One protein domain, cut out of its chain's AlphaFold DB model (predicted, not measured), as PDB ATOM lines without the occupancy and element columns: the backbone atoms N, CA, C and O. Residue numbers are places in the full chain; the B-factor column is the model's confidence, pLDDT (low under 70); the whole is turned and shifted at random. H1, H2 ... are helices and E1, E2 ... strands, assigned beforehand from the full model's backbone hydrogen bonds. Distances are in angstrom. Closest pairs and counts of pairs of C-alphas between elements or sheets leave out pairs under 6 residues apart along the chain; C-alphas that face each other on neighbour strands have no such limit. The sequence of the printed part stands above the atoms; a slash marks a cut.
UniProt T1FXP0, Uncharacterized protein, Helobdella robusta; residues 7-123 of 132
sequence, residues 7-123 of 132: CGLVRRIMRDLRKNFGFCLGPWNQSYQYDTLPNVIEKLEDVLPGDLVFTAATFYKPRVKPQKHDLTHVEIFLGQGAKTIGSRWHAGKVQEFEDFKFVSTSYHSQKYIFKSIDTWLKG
ATOM      1  N   CYS A   7     -23.924 -28.305  -0.099       92.62
ATOM      2  CA  CYS A   7     -23.708 -27.626  -1.373       92.62
ATOM      3  C   CYS A   7     -23.191 -28.579  -2.471       92.62
ATOM      4  O   CYS A   7     -23.428 -28.361  -3.659       92.62
ATOM      5  N   GLY A   8     -22.480 -29.643  -2.102       91.62
ATOM      6  CA  GLY A   8     -21.984 -30.708  -2.966       91.62
ATOM      7  C   GLY A   8     -23.101 -31.575  -3.523       91.62
ATOM      8  O   GLY A   8     -23.029 -31.954  -4.691       91.62
ATOM      9  N   LEU A   9     -24.157 -31.816  -2.741       94.06
ATOM     10  CA  LEU A   9     -25.380 -32.462  -3.212       94.06
ATOM     11  C   LEU A   9     -26.024 -31.651  -4.338       94.06
ATOM     12  O   LEU A   9     -26.199 -32.174  -5.439       94.06
ATOM     13  N   VAL A  10     -26.281 -30.362  -4.102       95.81
ATOM     14  CA  VAL A  10     -26.858 -29.465  -5.118       95.81
ATOM     15  C   VAL A  10     -25.966 -29.417  -6.363       95.81
ATOM     16  O   VAL A  10     -26.441 -29.622  -7.478       95.81
ATOM     17  N   ARG A  11     -24.645 -29.252  -6.197       95.31
ATOM     18  CA  ARG A  11     -23.686 -29.276  -7.321       95.31
ATOM     19  C   ARG A  11     -23.733 -30.582  -8.101       95.31
ATOM     20  O   ARG A  11     -23.648 -30.556  -9.329       95.31
ATOM     21  N   ARG A  12     -23.850 -31.723  -7.418       94.69
ATOM     22  CA  ARG A  12     -23.923 -33.027  -8.075       94.69
ATOM     23  C   ARG A  12     -25.185 -33.136  -8.926       94.69
ATOM     24  O   ARG A  12     -25.066 -33.487 -10.096       94.69
ATOM     25  N   ILE A  13     -26.337 -32.774  -8.365       95.06
ATOM     26  CA  ILE A  13     -27.626 -32.782  -9.068       95.06
ATOM     27  C   ILE A  13     -27.566 -31.875 -10.298       95.06
ATOM     28  O   ILE A  13     -27.843 -32.321 -11.408       95.06
ATOM     29  N   MET A  14     -27.101 -30.634 -10.133       96.19
ATOM     30  CA  MET A  14     -26.992 -29.677 -11.238       96.19
ATOM     31  C   MET A  14     -26.030 -30.149 -12.334       96.19
ATOM     32  O   MET A  14     -26.277 -29.925 -13.515       96.19
ATOM     33  N   ARG A  15     -24.940 -30.837 -11.976       95.00
ATOM     34  CA  ARG A  15     -24.013 -31.413 -12.961       95.00
ATOM     35  C   ARG A  15     -24.640 -32.568 -13.739       95.00
ATOM     36  O   ARG A  15     -24.408 -32.686 -14.948       95.00
ATOM     37  N   ASP A  16     -25.400 -33.416 -13.060       96.25
ATOM     38  CA  ASP A  16     -26.070 -34.558 -13.677       96.25
ATOM     39  C   ASP A  16     -27.195 -34.067 -14.614       96.25
ATOM     40  O   ASP A  16     -27.307 -34.552 -15.739       96.25
ATOM     41  N   LEU A  17     -27.903 -32.994 -14.233       96.25
ATOM     42  CA  LEU A  17     -28.967 -32.342 -15.012       96.25
ATOM     43  C   LEU A  17     -28.485 -31.205 -15.935       96.25
ATOM     44  O   LEU A  17     -29.300 -30.504 -16.535       96.25
ATOM     45  N   ARG A  18     -27.170 -31.017 -16.111       96.19
ATOM     46  CA  ARG A  18     -26.598 -29.871 -16.853       96.19
ATOM     47  C   ARG A  18     -27.152 -29.687 -18.268       96.19
ATOM     48  O   ARG A  18     -27.209 -28.568 -18.759       96.19
ATOM     49  N   LYS A  19     -27.537 -30.781 -18.940       95.75
ATOM     50  CA  LYS A  19     -28.122 -30.731 -20.290       95.75
ATOM     51  C   LYS A  19     -29.535 -30.148 -20.271       95.75
ATOM     52  O   LYS A  19     -29.882 -29.422 -21.188       95.75
ATOM     53  N   ASN A  20     -30.313 -30.447 -19.232       96.56
ATOM     54  CA  ASN A  20     -31.660 -29.915 -19.040       96.56
ATOM     55  C   ASN A  20     -31.615 -28.440 -18.634       96.56
ATOM     56  O   ASN A  20     -32.394 -27.645 -19.141       96.56
ATOM     57  N   PHE A  21     -30.673 -28.077 -17.762       95.56
ATOM     58  CA  PHE A  21     -30.505 -26.700 -17.304       95.56
ATOM     59  C   PHE A  21     -29.745 -25.809 -18.296       95.56
ATOM     60  O   PHE A  21     -29.817 -24.596 -18.193       95.56
ATOM     61  N   GLY A  22     -28.979 -26.360 -19.238       96.31
ATOM     62  CA  GLY A  22     -28.200 -25.566 -20.197       96.31
ATOM     63  C   GLY A  22     -26.956 -24.883 -19.609       96.31
ATOM     64  O   GLY A  22     -26.307 -24.100 -20.300       96.31
ATOM     65  N   PHE A  23     -26.577 -25.184 -18.362       95.75
ATOM     66  CA  PHE A  23     -25.350 -24.681 -17.737       95.75
ATOM     67  C   PHE A  23     -24.768 -25.672 -16.721       95.75
ATOM     68  O   PHE A  23     -25.395 -26.659 -16.338       95.75
ATOM     69  N   CYS A  24     -23.546 -25.394 -16.266       93.81
ATOM     70  CA  CYS A  24     -22.914 -26.086 -15.144       93.81
ATOM     71  C   CYS A  24     -22.727 -25.120 -13.977       93.81
ATOM     72  O   CYS A  24     -22.155 -24.042 -14.140       93.81
ATOM     73  N   LEU A  25     -23.197 -25.514 -12.796       94.50
ATOM     74  CA  LEU A  25     -22.968 -24.758 -11.573       94.50
ATOM     75  C   LEU A  25     -21.467 -24.772 -11.230       94.50
ATOM     76  O   LEU A  25     -20.811 -25.811 -11.325       94.50
ATOM     77  N   GLY A  26     -20.922 -23.619 -10.836       92.06
ATOM     78  CA  GLY A  26     -19.520 -23.501 -10.434       92.06
ATOM     79  C   GLY A  26     -19.158 -24.340  -9.195       92.06
ATOM     80  O   GLY A  26     -20.036 -24.804  -8.463       92.06
ATOM     81  N   PRO A  27     -17.856 -24.516  -8.903       91.75
ATOM     82  CA  PRO A  27     -17.384 -25.426  -7.855       91.75
ATOM     83  C   PRO A  27     -17.545 -24.881  -6.424       91.75
ATOM     84  O   PRO A  27     -17.111 -25.540  -5.481       91.75
ATOM     85  N   TRP A  28     -18.135 -23.700  -6.254       91.81
ATOM     86  CA  TRP A  28     -18.193 -22.961  -4.993       91.81
ATOM     87  C   TRP A  28     -19.314 -23.445  -4.054       91.81
ATOM     88  O   TRP A  28     -20.080 -24.352  -4.375       91.81
ATOM     89  N   ASN A  29     -19.375 -22.847  -2.864       93.19
ATOM     90  CA  ASN A  29     -20.234 -23.269  -1.755       93.19
ATOM     91  C   ASN A  29     -21.695 -22.771  -1.870       93.19
ATOM     92  O   ASN A  29     -22.098 -22.177  -2.872       93.19
ATOM     93  N   GLN A  30     -22.491 -22.987  -0.822       94.00
ATOM     94  CA  GLN A  30     -23.885 -22.539  -0.727       94.00
ATOM     95  C   GLN A  30     -24.052 -21.022  -0.902       94.00
ATOM     96  O   GLN A  30     -25.023 -20.599  -1.518       94.00
ATOM     97  N   SER A  31     -23.098 -20.190  -0.462       94.50
ATOM     98  CA  SER A  31     -23.185 -18.740  -0.678       94.50
ATOM     99  C   SER A  31     -23.116 -18.377  -2.161       94.50
ATOM    100  O   SER A  31     -23.814 -17.476  -2.609       94.50
ATOM    101  N   TYR A  32     -22.325 -19.105  -2.954       94.62
ATOM    102  CA  TYR A  32     -22.334 -18.934  -4.408       94.62
ATOM    103  C   TYR A  32     -23.662 -19.377  -5.029       94.62
ATOM    104  O   TYR A  32     -24.177 -18.683  -5.899       94.62
ATOM    105  N   GLN A  33     -24.229 -20.499  -4.578       95.75
ATOM    106  CA  GLN A  33     -25.537 -20.969  -5.054       95.75
ATOM    107  C   GLN A  33     -26.618 -19.923  -4.777       95.75
ATOM    108  O   GLN A  33     -27.352 -19.543  -5.687       95.75
ATOM    109  N   TYR A  34     -26.629 -19.386  -3.558       96.50
ATOM    110  CA  TYR A  34     -27.489 -18.283  -3.147       96.50
ATOM    111  C   TYR A  34     -27.324 -17.050  -4.044       96.50
ATOM    112  O   TYR A  34     -28.309 -16.507  -4.534       96.50
ATOM    113  N   ASP A  35     -26.082 -16.643  -4.328       95.31
ATOM    114  CA  ASP A  35     -25.787 -15.493  -5.191       95.31
ATOM    115  C   ASP A  35     -26.281 -15.673  -6.634       95.31
ATOM    116  O   ASP A  35     -26.479 -14.683  -7.336       95.31
ATOM    117  N   THR A  36     -26.444 -16.912  -7.104       95.62
ATOM    118  CA  THR A  36     -26.938 -17.202  -8.461       95.62
ATOM    119  C   THR A  36     -28.458 -17.286  -8.573       95.62
ATOM    120  O   THR A  36     -28.963 -17.452  -9.681       95.62
ATOM    121  N   LEU A  37     -29.179 -17.175  -7.455       96.31
ATOM    122  CA  LEU A  37     -30.635 -17.255  -7.393       96.31
ATOM    123  C   LEU A  37     -31.189 -15.905  -6.926       96.31
ATOM    124  O   LEU A  37     -31.181 -15.627  -5.729       96.31
ATOM    125  N   PRO A  38     -31.660 -15.024  -7.823       94.75
ATOM    126  CA  PRO A  38     -32.107 -13.687  -7.438       94.75
ATOM    127  C   PRO A  38     -33.418 -13.704  -6.646       94.75
ATOM    128  O   PRO A  38     -33.566 -12.954  -5.683       94.75
ATOM    129  N   ASN A  39     -34.332 -14.603  -6.998       95.75
ATOM    130  CA  ASN A  39     -35.714 -14.577  -6.534       95.75
ATOM    131  C   ASN A  39     -35.829 -15.154  -5.121       95.75
ATOM    132  O   ASN A  39     -35.653 -16.357  -4.927       95.75
ATOM    133  N   VAL A  40     -36.099 -14.288  -4.143       97.00
ATOM    134  CA  VAL A  40     -36.493 -14.694  -2.786       97.00
ATOM    135  C   VAL A  40     -37.986 -15.001  -2.785       97.00
ATOM    136  O   VAL A  40     -38.762 -14.276  -3.402       97.00
ATOM    137  N   ILE A  41     -38.366 -16.084  -2.114       96.50
ATOM    138  CA  ILE A  41     -39.763 -16.456  -1.889       96.50
ATOM    139  C   ILE A  41     -40.104 -16.067  -0.448       96.50
ATOM    140  O   ILE A  41     -39.470 -16.546   0.491       96.50
ATOM    141  N   GLU A  42     -41.075 -15.174  -0.272       95.31
ATOM    142  CA  GLU A  42     -41.403 -14.601   1.044       95.31
ATOM    143  C   GLU A  42     -42.211 -15.561   1.923       95.31
ATOM    144  O   GLU A  42     -42.113 -15.530   3.152       95.31
ATOM    145  N   LYS A  43     -43.009 -16.438   1.306       93.81
ATOM    146  CA  LYS A  43     -43.897 -17.354   2.017       93.81
ATOM    147  C   LYS A  43     -43.626 -18.800   1.646       93.81
ATOM    148  O   LYS A  43     -43.425 -19.131   0.485       93.81
ATOM    149  N   LEU A  44     -43.710 -19.678   2.644       92.62
ATOM    150  CA  LEU A  44     -43.528 -21.118   2.453       92.62
ATOM    151  C   LEU A  44     -44.575 -21.728   1.502       92.62
ATOM    152  O   LEU A  44     -44.266 -22.684   0.804       92.62
ATOM    153  N   GLU A  45     -45.794 -21.180   1.467       93.38
ATOM    154  CA  GLU A  45     -46.885 -21.642   0.589       93.38
ATOM    155  C   GLU A  45     -46.590 -21.460  -0.908       93.38
ATOM    156  O   GLU A  45     -47.132 -22.200  -1.725       93.38
ATOM    157  N   ASP A  46     -45.695 -20.531  -1.249       94.75
ATOM    158  CA  ASP A  46     -45.302 -20.220  -2.627       94.75
ATOM    159  C   ASP A  46     -44.069 -21.024  -3.086       94.75
ATOM    160  O   ASP A  46     -43.606 -20.875  -4.216       94.75
ATOM    161  N   VAL A  47     -43.500 -21.859  -2.209       95.88
ATOM    162  CA  VAL A  47     -42.299 -22.649  -2.500       95.88
ATOM    163  C   VAL A  47     -42.660 -23.883  -3.320       95.88
ATOM    164  O   VAL A  47     -43.523 -24.677  -2.937       95.88
ATOM    165  N   LEU A  48     -41.947 -24.089  -4.426       96.50
ATOM    166  CA  LEU A  48     -42.185 -25.197  -5.343       96.50
ATOM    167  C   LEU A  48     -41.161 -26.330  -5.159       96.50
ATOM    168  O   LEU A  48     -40.043 -26.113  -4.681       96.50
ATOM    169  N   PRO A  49     -41.506 -27.574  -5.542       97.50
ATOM    170  CA  PRO A  49     -40.527 -28.654  -5.591       97.50
ATOM    171  C   PRO A  49     -39.320 -28.283  -6.464       97.50
ATOM    172  O   PRO A  49     -39.466 -27.845  -7.603       97.50
ATOM    173  N   GLY A  50     -38.119 -28.499  -5.925       97.06
ATOM    174  CA  GLY A  50     -36.853 -28.111  -6.547       97.06
ATOM    175  C   GLY A  50     -36.297 -26.765  -6.075       97.06
ATOM    176  O   GLY A  50     -35.090 -26.553  -6.202       97.06
ATOM    177  N   ASP A  51     -37.121 -25.897  -5.481       97.94
ATOM    178  CA  ASP A  51     -36.638 -24.661  -4.863       97.94
ATOM    179  C   ASP A  51     -35.725 -24.953  -3.671       97.94
ATOM    180  O   ASP A  51     -35.741 -26.039  -3.082       97.94
ATOM    181  N   LEU A  52     -34.891 -23.975  -3.320       98.06
ATOM    182  CA  LEU A  52     -33.871 -24.146  -2.293       98.06
ATOM    183  C   LEU A  52     -34.236 -23.396  -1.014       98.06
ATOM    184  O   LEU A  52     -34.648 -22.237  -1.052       98.06
ATOM    185  N   VAL A  53     -33.986 -24.031   0.130       97.75
ATOM    186  CA  VAL A  53     -33.913 -23.355   1.430       97.75
ATOM    187  C   VAL A  53     -32.460 -23.192   1.827       97.75
ATOM    188  O   VAL A  53     -31.701 -24.156   1.886       97.75
ATOM    189  N   PHE A  54     -32.084 -21.959   2.130       97.75
ATOM    190  CA  PHE A  54     -30.792 -21.608   2.686       97.75
ATOM    191  C   PHE A  54     -30.943 -21.288   4.171       97.75
ATOM    192  O   PHE A  54     -31.817 -20.510   4.557       97.75
ATOM    193  N   THR A  55     -30.072 -21.853   5.001       97.00
ATOM    194  CA  THR A  55     -30.033 -21.552   6.436       97.00
ATOM    195  C   THR A  55     -28.906 -20.569   6.709       97.00
ATOM    196  O   THR A  55     -27.735 -20.901   6.510       97.00
ATOM    197  N   ALA A  56     -29.253 -19.377   7.191       95.50
ATOM    198  CA  ALA A  56     -28.315 -18.441   7.799       95.50
ATOM    199  C   ALA A  56     -28.283 -18.675   9.314       95.50
ATOM    200  O   ALA A  56     -29.339 -18.749   9.942       95.50
ATOM    201  N   ALA A  57     -27.102 -18.842   9.907       94.31
ATOM    202  CA  ALA A  57     -26.981 -19.184  11.323       94.31
ATOM    203  C   ALA A  57     -25.617 -18.801  11.907       94.31
ATOM    204  O   ALA A  57     -24.628 -18.648  11.193       94.31
ATOM    205  N   THR A  58     -25.547 -18.722  13.233       91.69
ATOM    206  CA  THR A  58     -24.304 -18.454  13.964       91.69
ATOM    207  C   THR A  58     -23.680 -19.762  14.432       91.69
ATOM    208  O   THR A  58     -24.328 -20.561  15.107       91.69
ATOM    209  N   PHE A  59     -22.414 -20.007  14.086       90.75
ATOM    210  CA  PHE A  59     -21.684 -21.174  14.588       90.75
ATOM    211  C   PHE A  59     -21.420 -21.051  16.090       90.75
ATOM    212  O   PHE A  59     -20.952 -20.015  16.553       90.75
ATOM    213  N   TYR A  60     -21.601 -22.146  16.838       90.38
ATOM    214  CA  TYR A  60     -21.235 -22.183  18.264       90.38
ATOM    215  C   TYR A  60     -19.734 -21.950  18.488       90.38
ATOM    216  O   TYR A  60     -19.317 -21.441  19.525       90.38
ATOM    217  N   LYS A  61     -18.900 -22.354  17.522       88.50
ATOM    218  CA  LYS A  61     -17.447 -22.203  17.594       88.50
ATOM    219  C   LYS A  61     -17.037 -20.845  16.999       88.50
ATOM    220  O   LYS A  61     -17.139 -20.682  15.786       88.50
ATOM    221  N   PRO A  62     -16.459 -19.920  17.788       73.50
ATOM    222  CA  PRO A  62     -16.135 -18.564  17.325       73.50
ATOM    223  C   PRO A  62     -14.961 -18.501  16.334       73.50
ATOM    224  O   PRO A  62     -14.728 -17.471  15.717       73.50
ATOM    225  N   ARG A  63     -14.201 -19.593  16.168       76.50
ATOM    226  CA  ARG A  63     -13.047 -19.667  15.251       76.50
ATOM    227  C   ARG A  63     -13.411 -20.108  13.830       76.50
ATOM    228  O   ARG A  63     -12.516 -20.314  13.012       76.50
ATOM    229  N   VAL A  64     -14.692 -20.322  13.532       79.88
ATOM    230  CA  VAL A  64     -15.111 -20.703  12.180       79.88
ATOM    231  C   VAL A  64     -15.005 -19.484  11.271       79.88
ATOM    232  O   VAL A  64     -15.449 -18.395  11.625       79.88
ATOM    233  N   LYS A  65     -14.405 -19.669  10.089       79.19
ATOM    234  CA  LYS A  65     -14.305 -18.614   9.077       79.19
ATOM    235  C   LYS A  65     -15.708 -18.066   8.770       79.19
ATOM    236  O   LYS A  65     -16.580 -18.879   8.435       79.19
ATOM    237  N   PRO A  66     -15.913 -16.735   8.816       79.50
ATOM    238  CA  PRO A  66     -17.183 -16.128   8.444       79.50
ATOM    239  C   PRO A  66     -17.641 -16.609   7.067       79.50
ATOM    240  O   PRO A  66     -16.854 -16.643   6.114       79.50
ATOM    241  N   GLN A  67     -18.902 -17.020   6.980       83.06
ATOM    242  CA  GLN A  67     -19.525 -17.392   5.715       83.06
ATOM    243  C   GLN A  67     -20.197 -16.158   5.126       83.06
ATOM    244  O   GLN A  67     -20.795 -15.363   5.848       83.06
ATOM    245  N   LYS A  68     -20.119 -15.987   3.806       87.25
ATOM    246  CA  LYS A  68     -20.845 -14.900   3.146       87.25
ATOM    247  C   LYS A  68     -22.349 -15.099   3.377       87.25
ATOM    248  O   LYS A  68     -22.845 -16.210   3.163       87.25
ATOM    249  N   HIS A  69     -23.032 -14.028   3.791       88.38
ATOM    250  CA  HIS A  69     -24.453 -14.011   4.183       88.38
ATOM    251  C   HIS A  69     -24.787 -14.876   5.410       88.38
ATOM    252  O   HIS A  69     -25.939 -15.256   5.593       88.38
ATOM    253  N   ASP A  70     -23.780 -15.252   6.205       91.69
ATOM    254  CA  ASP A  70     -23.909 -16.178   7.339       91.69
ATOM    255  C   ASP A  70     -24.522 -17.543   6.970       91.69
ATOM    256  O   ASP A  70     -25.062 -18.251   7.820       91.69
ATOM    257  N   LEU A  71     -24.430 -17.941   5.694       93.75
ATOM    258  CA  LEU A  71     -25.044 -19.167   5.188       93.75
ATOM    259  C   LEU A  71     -24.270 -20.408   5.613       93.75
ATOM    260  O   LEU A  71     -23.123 -20.621   5.214       93.75
ATOM    261  N   THR A  72     -24.934 -21.277   6.364       93.12
ATOM    262  CA  THR A  72     -24.357 -22.502   6.922       93.12
ATOM    263  C   THR A  72     -24.850 -23.766   6.231       93.12
ATOM    264  O   THR A  72     -24.158 -24.781   6.284       93.12
ATOM    265  N   HIS A  73     -26.016 -23.726   5.575       95.06
ATOM    266  CA  HIS A  73     -26.651 -24.921   5.013       95.06
ATOM    267  C   HIS A  73     -27.565 -24.616   3.823       95.06
ATOM    268  O   HIS A  73     -28.048 -23.492   3.681       95.06
ATOM    269  N   VAL A  74     -27.802 -25.627   2.985       97.00
ATOM    270  CA  VAL A  74     -28.768 -25.587   1.877       97.00
ATOM    271  C   VAL A  74     -29.464 -26.942   1.723       97.00
ATOM    272  O   VAL A  74     -28.807 -27.983   1.809       97.00
ATOM    273  N   GLU A  75     -30.773 -26.936   1.477       97.56
ATOM    274  CA  GLU A  75     -31.570 -28.123   1.130       97.56
ATOM    275  C   GLU A  75     -32.512 -27.834  -0.042       97.56
ATOM    276  O   GLU A  75     -32.758 -26.674  -0.374       97.56
ATOM    277  N   ILE A  76     -33.021 -28.895  -0.670       98.00
ATOM    278  CA  ILE A  76     -33.932 -28.824  -1.819       98.00
ATOM    279  C   ILE A  76     -35.334 -29.219  -1.351       98.00
ATOM    280  O   ILE A  76     -35.484 -30.263  -0.715       98.00
ATOM    281  N   PHE A  77     -36.354 -28.428  -1.673       97.88
ATOM    282  CA  PHE A  77     -37.745 -28.758  -1.373       97.88
ATOM    283  C   PHE A  77     -38.289 -29.882  -2.246       97.88
ATOM    284  O   PHE A  77     -38.002 -29.969  -3.441       97.88
ATOM    285  N   LEU A  78     -39.144 -30.709  -1.644       95.50
ATOM    286  CA  LEU A  78     -39.813 -31.831  -2.311       95.50
ATOM    287  C   LEU A  78     -41.262 -31.521  -2.726       95.50
ATOM    288  O   LEU A  78     -41.930 -32.384  -3.287       95.50
ATOM    289  N   GLY A  79     -41.762 -30.306  -2.464       79.69
ATOM    290  CA  GLY A  79     -43.118 -29.883  -2.851       79.69
ATOM    291  C   GLY A  79     -44.249 -30.493  -2.015       79.69
ATOM    292  O   GLY A  79     -45.403 -30.464  -2.424       79.69
ATOM    293  N   GLN A  80     -43.928 -31.053  -0.847       80.44
ATOM    294  CA  GLN A  80     -44.882 -31.662   0.088       80.44
ATOM    295  C   GLN A  80     -44.885 -30.893   1.419       80.44
ATOM    296  O   GLN A  80     -44.598 -31.447   2.478       80.44
ATOM    297  N   GLY A  81     -45.139 -29.583   1.366       85.44
ATOM    298  CA  GLY A  81     -45.045 -28.705   2.535       85.44
ATOM    299  C   GLY A  81     -43.592 -28.437   2.935       85.44
ATOM    300  O   GLY A  81     -42.791 -28.004   2.113       85.44
ATOM    301  N   ALA A  82     -43.236 -28.702   4.194       93.12
ATOM    302  CA  ALA A  82     -41.902 -28.414   4.728       93.12
ATOM    303  C   ALA A  82     -40.825 -29.451   4.342       93.12
ATOM    304  O   ALA A  82     -39.671 -29.302   4.746       93.12
ATOM    305  N   LYS A  83     -41.183 -30.488   3.572       96.56
ATOM    306  CA  LYS A  83     -40.282 -31.595   3.244       96.56
ATOM    307  C   LYS A  83     -39.121 -31.182   2.353       96.56
ATOM    308  O   LYS A  83     -39.308 -30.530   1.321       96.56
ATOM    309  N   THR A  84     -37.936 -31.671   2.697       97.44
ATOM    310  CA  THR A  84     -36.701 -31.414   1.957       97.44
ATOM    311  C   THR A  84     -35.865 -32.669   1.772       97.44
ATOM    312  O   THR A  84     -35.977 -33.635   2.520       97.44
ATOM    313  N   ILE A  85     -34.975 -32.644   0.783       96.19
ATOM    314  CA  ILE A  85     -33.861 -33.583   0.657       96.19
ATOM    315  C   ILE A  85     -32.550 -32.837   0.897       96.19
ATOM    316  O   ILE A  85     -32.322 -31.741   0.374       96.19
ATOM    317  N   GLY A  86     -31.670 -33.424   1.706       93.75
ATOM    318  CA  GLY A  86     -30.451 -32.746   2.129       93.75
ATOM    319  C   GLY A  86     -29.364 -33.677   2.646       93.75
ATOM    320  O   GLY A  86     -29.555 -34.881   2.805       93.75
ATOM    321  N   SER A  87     -28.204 -33.086   2.928       92.06
ATOM    322  CA  SER A  87     -27.083 -33.732   3.617       92.06
ATOM    323  C   SER A  87     -26.731 -32.913   4.861       92.06
ATOM    324  O   SER A  87     -25.991 -31.934   4.777       92.06
ATOM    325  N   ARG A  88     -27.344 -33.248   6.006       89.12
ATOM    326  CA  ARG A  88     -27.339 -32.407   7.223       89.12
ATOM    327  C   ARG A  88     -26.106 -32.543   8.114       89.12
ATOM    328  O   ARG A  88     -25.802 -31.620   8.863       89.12
ATOM    329  N   TRP A  89     -25.403 -33.672   8.086       81.69
ATOM    330  CA  TRP A  89     -24.274 -33.918   8.989       81.69
ATOM    331  C   TRP A  89     -23.146 -34.683   8.303       81.69
ATOM    332  O   TRP A  89     -23.378 -35.457   7.382       81.69
ATOM    333  N   HIS A  90     -21.913 -34.498   8.789       69.62
ATOM    334  CA  HIS A  90     -20.666 -35.032   8.210       69.62
ATOM    335  C   HIS A  90     -20.554 -36.576   8.204       69.62
ATOM    336  O   HIS A  90     -19.665 -37.141   7.582       69.62
ATOM    337  N   ALA A  91     -21.442 -37.294   8.887       72.44
ATOM    338  CA  ALA A  91     -21.540 -38.758   8.794       72.44
ATOM    339  C   ALA A  91     -22.876 -39.216   8.182       72.44
ATOM    340  O   ALA A  91     -23.222 -40.394   8.226       72.44
ATOM    341  N   GLY A  92     -23.660 -38.272   7.661       73.00
ATOM    342  CA  GLY A  92     -25.001 -38.504   7.154       73.00
ATOM    343  C   GLY A  92     -25.001 -38.995   5.725       73.00
ATOM    344  O   GLY A  92     -24.062 -38.776   4.961       73.00
ATOM    345  N   LYS A  93     -26.090 -39.666   5.366       84.88
ATOM    346  CA  LYS A  93     -26.425 -39.933   3.972       84.88
ATOM    347  C   LYS A  93     -27.399 -38.862   3.502       84.88
ATOM    348  O   LYS A  93     -28.118 -38.273   4.305       84.88
ATOM    349  N   VAL A  94     -27.410 -38.640   2.194       91.25
ATOM    350  CA  VAL A  94     -28.481 -37.879   1.553       91.25
ATOM    351  C   VAL A  94     -29.791 -38.604   1.837       91.25
ATOM    352  O   VAL A  94     -29.882 -39.807   1.590       91.25
ATOM    353  N   GLN A  95     -30.765 -37.889   2.384       92.94
ATOM    354  CA  GLN A  95     -32.068 -38.443   2.731       92.94
ATOM    355  C   GLN A  95     -33.136 -37.352   2.731       92.94
ATOM    356  O   GLN A  95     -32.821 -36.157   2.745       92.94
ATOM    357  N   GLU A  96     -34.387 -37.790   2.719       95.50
ATOM    358  CA  GLU A  96     -35.551 -36.931   2.889       95.50
ATOM    359  C   GLU A  96     -35.758 -36.594   4.370       95.50
ATOM    360  O   GLU A  96     -35.427 -37.375   5.268       95.50
ATOM    361  N   PHE A  97     -36.309 -35.414   4.614       95.19
ATOM    362  CA  PHE A  97     -36.653 -34.902   5.926       95.19
ATOM    363  C   PHE A  97     -38.067 -34.339   5.888       95.19
ATOM    364  O   PHE A  97     -38.453 -33.676   4.927       95.19
ATOM    365  N   GLU A  98     -38.822 -34.573   6.960       95.44
ATOM    366  CA  GLU A  98     -40.212 -34.117   7.071       95.44
ATOM    367  C   GLU A  98     -40.338 -32.586   7.182       95.44
ATOM    368  O   GLU A  98     -41.361 -32.018   6.810       95.44
ATOM    369  N   ASP A  99     -39.288 -31.917   7.664       95.56
ATOM    370  CA  ASP A  99     -39.229 -30.464   7.824       95.56
ATOM    371  C   ASP A  99     -37.803 -29.962   7.561       95.56
ATOM    372  O   ASP A  99     -36.833 -30.577   8.025       95.56
ATOM    373  N   PHE A 100     -37.665 -28.839   6.854       95.00
ATOM    374  CA  PHE A 100     -36.413 -28.102   6.661       95.00
ATOM    375  C   PHE A 100     -35.836 -27.542   7.968       95.00
ATOM    376  O   PHE A 100     -34.637 -27.266   8.057       95.00
ATOM    377  N   LYS A 101     -36.672 -27.364   8.996       95.12
ATOM    378  CA  LYS A 101     -36.255 -26.926  10.326       95.12
ATOM    379  C   LYS A 101     -35.666 -28.090  11.103       95.12
ATOM    380  O   LYS A 101     -36.266 -29.153  11.240       95.12
ATOM    381  N   PHE A 102     -34.497 -27.864  11.687       93.00
ATOM    382  CA  PHE A 102     -33.898 -28.804  12.624       93.00
ATOM    383  C   PHE A 102     -32.938 -28.112  13.583       93.00
ATOM    384  O   PHE A 102     -32.394 -27.037  13.310       93.00
ATOM    385  N   VAL A 103     -32.702 -28.767  14.717       91.25
ATOM    386  CA  VAL A 103     -31.692 -28.344  15.681       91.25
ATOM    387  C   VAL A 103     -30.335 -28.869  15.222       91.25
ATOM    388  O   VAL A 103     -30.122 -30.076  15.117       91.25
ATOM    389  N   SER A 104     -29.417 -27.952  14.929       89.81
ATOM    390  CA  SER A 104     -28.038 -28.276  14.575       89.81
ATOM    391  C   SER A 104     -27.166 -28.309  15.824       89.81
ATOM    392  O   SER A 104     -27.303 -27.480  16.716       89.81
ATOM    393  N   THR A 105     -26.207 -29.231  15.865       90.56
ATOM    394  CA  THR A 105     -25.167 -29.264  16.906       90.56
ATOM    395  C   THR A 105     -24.002 -28.315  16.607       90.56
ATOM    396  O   THR A 105     -23.116 -28.139  17.438       90.56
ATOM    397  N   SER A 106     -23.969 -27.716  15.411       88.81
ATOM    398  CA  SER A 106     -22.852 -26.885  14.936       88.81
ATOM    399  C   SER A 106     -23.168 -25.388  14.912       88.81
ATOM    400  O   SER A 106     -22.246 -24.574  14.994       88.81
ATOM    401  N   TYR A 107     -24.444 -25.016  14.827       91.75
ATOM    402  CA  TYR A 107     -24.894 -23.628  14.743       91.75
ATOM    403  C   TYR A 107     -26.267 -23.427  15.394       91.75
ATOM    404  O   TYR A 107     -27.019 -24.382  15.575       91.75
ATOM    405  N   HIS A 108     -26.598 -22.174  15.694       93.62
ATOM    406  CA  HIS A 108     -27.862 -21.744  16.288       93.62
ATOM    407  C   HIS A 108     -28.390 -20.460  15.635       93.62
ATOM    408  O   HIS A 108     -27.766 -19.912  14.724       93.62
ATOM    409  N   SER A 109     -29.530 -19.964  16.126       93.94
ATOM    410  CA  SER A 109     -30.175 -18.733  15.643       93.94
ATOM    411  C   SER A 109     -30.493 -18.780  14.146       93.94
ATOM    412  O   SER A 109     -30.230 -17.832  13.408       93.94
ATOM    413  N   GLN A 110     -31.037 -19.913  13.702       95.88
ATOM    414  CA  GLN A 110     -31.346 -20.183  12.307       95.88
ATOM    415  C   GLN A 110     -32.385 -19.200  11.760       95.88
ATOM    416  O   GLN A 110     -33.476 -19.045  12.312       95.88
ATOM    417  N   LYS A 111     -32.063 -18.605  10.614       96.69
ATOM    418  CA  LYS A 111     -32.990 -17.916   9.719       96.69
ATOM    419  C   LYS A 111     -33.039 -18.684   8.405       96.69
ATOM    420  O   LYS A 111     -32.000 -19.102   7.896       96.69
ATOM    421  N   TYR A 112     -34.237 -18.861   7.865       97.00
ATOM    422  CA  TYR A 112     -34.462 -19.625   6.642       97.00
ATOM    423  C   TYR A 112     -34.797 -18.669   5.507       97.00
ATOM    424  O   TYR A 112     -35.638 -17.789   5.676       97.00
ATOM    425  N   ILE A 113     -34.116 -18.830   4.377       97.56
ATOM    426  CA  ILE A 113     -34.304 -18.002   3.190       97.56
ATOM    427  C   ILE A 113     -34.658 -18.925   2.034       97.56
ATOM    428  O   ILE A 113     -33.857 -19.781   1.652       97.56
ATOM    429  N   PHE A 114     -35.850 -18.747   1.480       97.38
ATOM    430  CA  PHE A 114     -36.339 -19.537   0.360       97.38
ATOM    431  C   PHE A 114     -35.961 -18.857  -0.955       97.38
ATOM    432  O   PHE A 114     -36.104 -17.641  -1.106       97.38
ATOM    433  N   LYS A 115     -35.434 -19.631  -1.900       97.62
ATOM    434  CA  LYS A 115     -34.958 -19.142  -3.193       97.62
ATOM    435  C   LYS A 115     -35.536 -19.986  -4.316       97.62
ATOM    436  O   LYS A 115     -35.329 -21.200  -4.338       97.62
ATOM    437  N   SER A 116     -36.183 -19.317  -5.266       97.25
ATOM    438  CA  SER A 116     -36.717 -19.978  -6.453       97.25
ATOM    439  C   SER A 116     -35.607 -20.325  -7.441       97.25
ATOM    440  O   SER A 116     -34.762 -19.474  -7.744       97.25
ATOM    441  N   ILE A 117     -35.643 -21.541  -7.994       97.31
ATOM    442  CA  ILE A 117     -34.727 -21.981  -9.060       97.31
ATOM    443  C   ILE A 117     -35.168 -21.558 -10.470       97.31
ATOM    444  O   ILE A 117     -34.533 -21.944 -11.449       97.31
ATOM    445  N   ASP A 118     -36.199 -20.723 -10.612       96.75
ATOM    446  CA  ASP A 118     -36.745 -20.273 -11.903       96.75
ATOM    447  C   ASP A 118     -35.692 -19.760 -12.884       96.75
ATOM    448  O   ASP A 118     -35.761 -19.991 -14.093       96.75
ATOM    449  N   THR A 119     -34.700 -19.031 -12.376       95.19
ATOM    450  CA  THR A 119     -33.606 -18.531 -13.217       95.19
ATOM    451  C   THR A 119     -32.737 -19.657 -13.751       95.19
ATOM    452  O   THR A 119     -32.395 -19.645 -14.934       95.19
ATOM    453  N   TRP A 120     -32.457 -20.668 -12.931       96.94
ATOM    454  CA  TRP A 120     -31.764 -21.866 -13.376       96.94
ATOM    455  C   TRP A 120     -32.597 -22.619 -14.411       96.94
ATOM    456  O   TRP A 120     -32.057 -22.973 -15.454       96.94
ATOM    457  N   LEU A 121     -33.903 -22.794 -14.194       96.75
ATOM    458  CA  LEU A 121     -34.799 -23.446 -15.163       96.75
ATOM    459  C   LEU A 121     -34.803 -22.745 -16.535       96.75
ATOM    460  O   LEU A 121     -34.984 -23.393 -17.561       96.75
ATOM    461  N   LYS A 122     -34.532 -21.434 -16.571       96.19
ATOM    462  CA  LYS A 122     -34.368 -20.626 -17.796       96.19
ATOM    463  C   LYS A 122     -32.943 -20.647 -18.373       96.19
ATOM    464  O   LYS A 122     -32.633 -19.885 -19.283       96.19
ATOM    465  N   GLY A 123     -32.057 -21.469 -17.819       95.06
ATOM    466  CA  GLY A 123     -30.652 -21.571 -18.204       95.06
ATOM    467  C   GLY A 123     -29.764 -20.412 -17.762       95.06
ATOM    468  O   GLY A 123     -28.652 -20.247 -18.265       95.06
TER     469      GLY A 123
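AT A GLANCE: This is residues 7 to 123 of the 132 residues of an uncharacterized protein of Helobdella robusta (UniProt T1FXP0). A strongly twisted, curled sheet of five antiparallel strands has H1 and H3 over the same face, while the short helices H2 and H4 sit near each other off the sheet. The sheet's order is E4 E3 E2 E1 E5. The printed part has 117 residues, with named elements in the order H1 H2 H3 E1 E2 E3 E4 E5 H4; the class is mixed, with under half of the residues in these elements. It is compact, radius of gyration of the C-alphas 13.8 A, spanning 40 by 30 by 28 A.

HOW THE PARTS SIT: Begin at H1, residues 7 to 16, on the sheet at a height of 10.8 A; it runs along E2, residues 71 to 77, at 17 degrees on the local plane, and the C-alphas of Cys 7 and Val 74 are their closest, 6.4 A apart. H2, residues 18 to 21, is close to but not clearly touching H4, residues 118 to 121; their closest C-alphas, of Phe 21 and Leu 121, are 5.8 A apart. H3, residues 30 to 35, lies over E1, residues 52 to 59, at a height of 8.9 A. E1, E2, E3 at residues 84 to 86 and E4 at residues 95 to 97 form a meander, each strand the antiparallel neighbour of the one before; look for N 55 and O 73 at 2.9 A, N 85 and O 76 at 2.9 A, and N 97 and O 84 at 2.8 A. E5, residues 107 to 115, is E1's antiparallel neighbour, with N 54 and O 113 at 2.8 A. In H1 and H3 every O i to N i+4 pair is within hydrogen-bond range; H2 and H4 are too short for one.

IN THESE COORDINATES: Find C-alpha 7 at (-23.708, -27.626, -1.373), where H1 begins its 14.3 A. E1 runs 21.0 A, E2 17.2 A and E5 21.1 A, bending by 66 degrees at residue 110. H4 ends at C-alpha 121, (-34.799, -23.446, -15.163).

THE WHOLE: The C-alphas farthest apart, of Lys 19 and Pro 62, are 41.3 A apart. The printed part has no cut; the links H3 to E1 and E1 to E2 are long. Mean pLDDT of the printed part is 92.8, with residue 90 under 70.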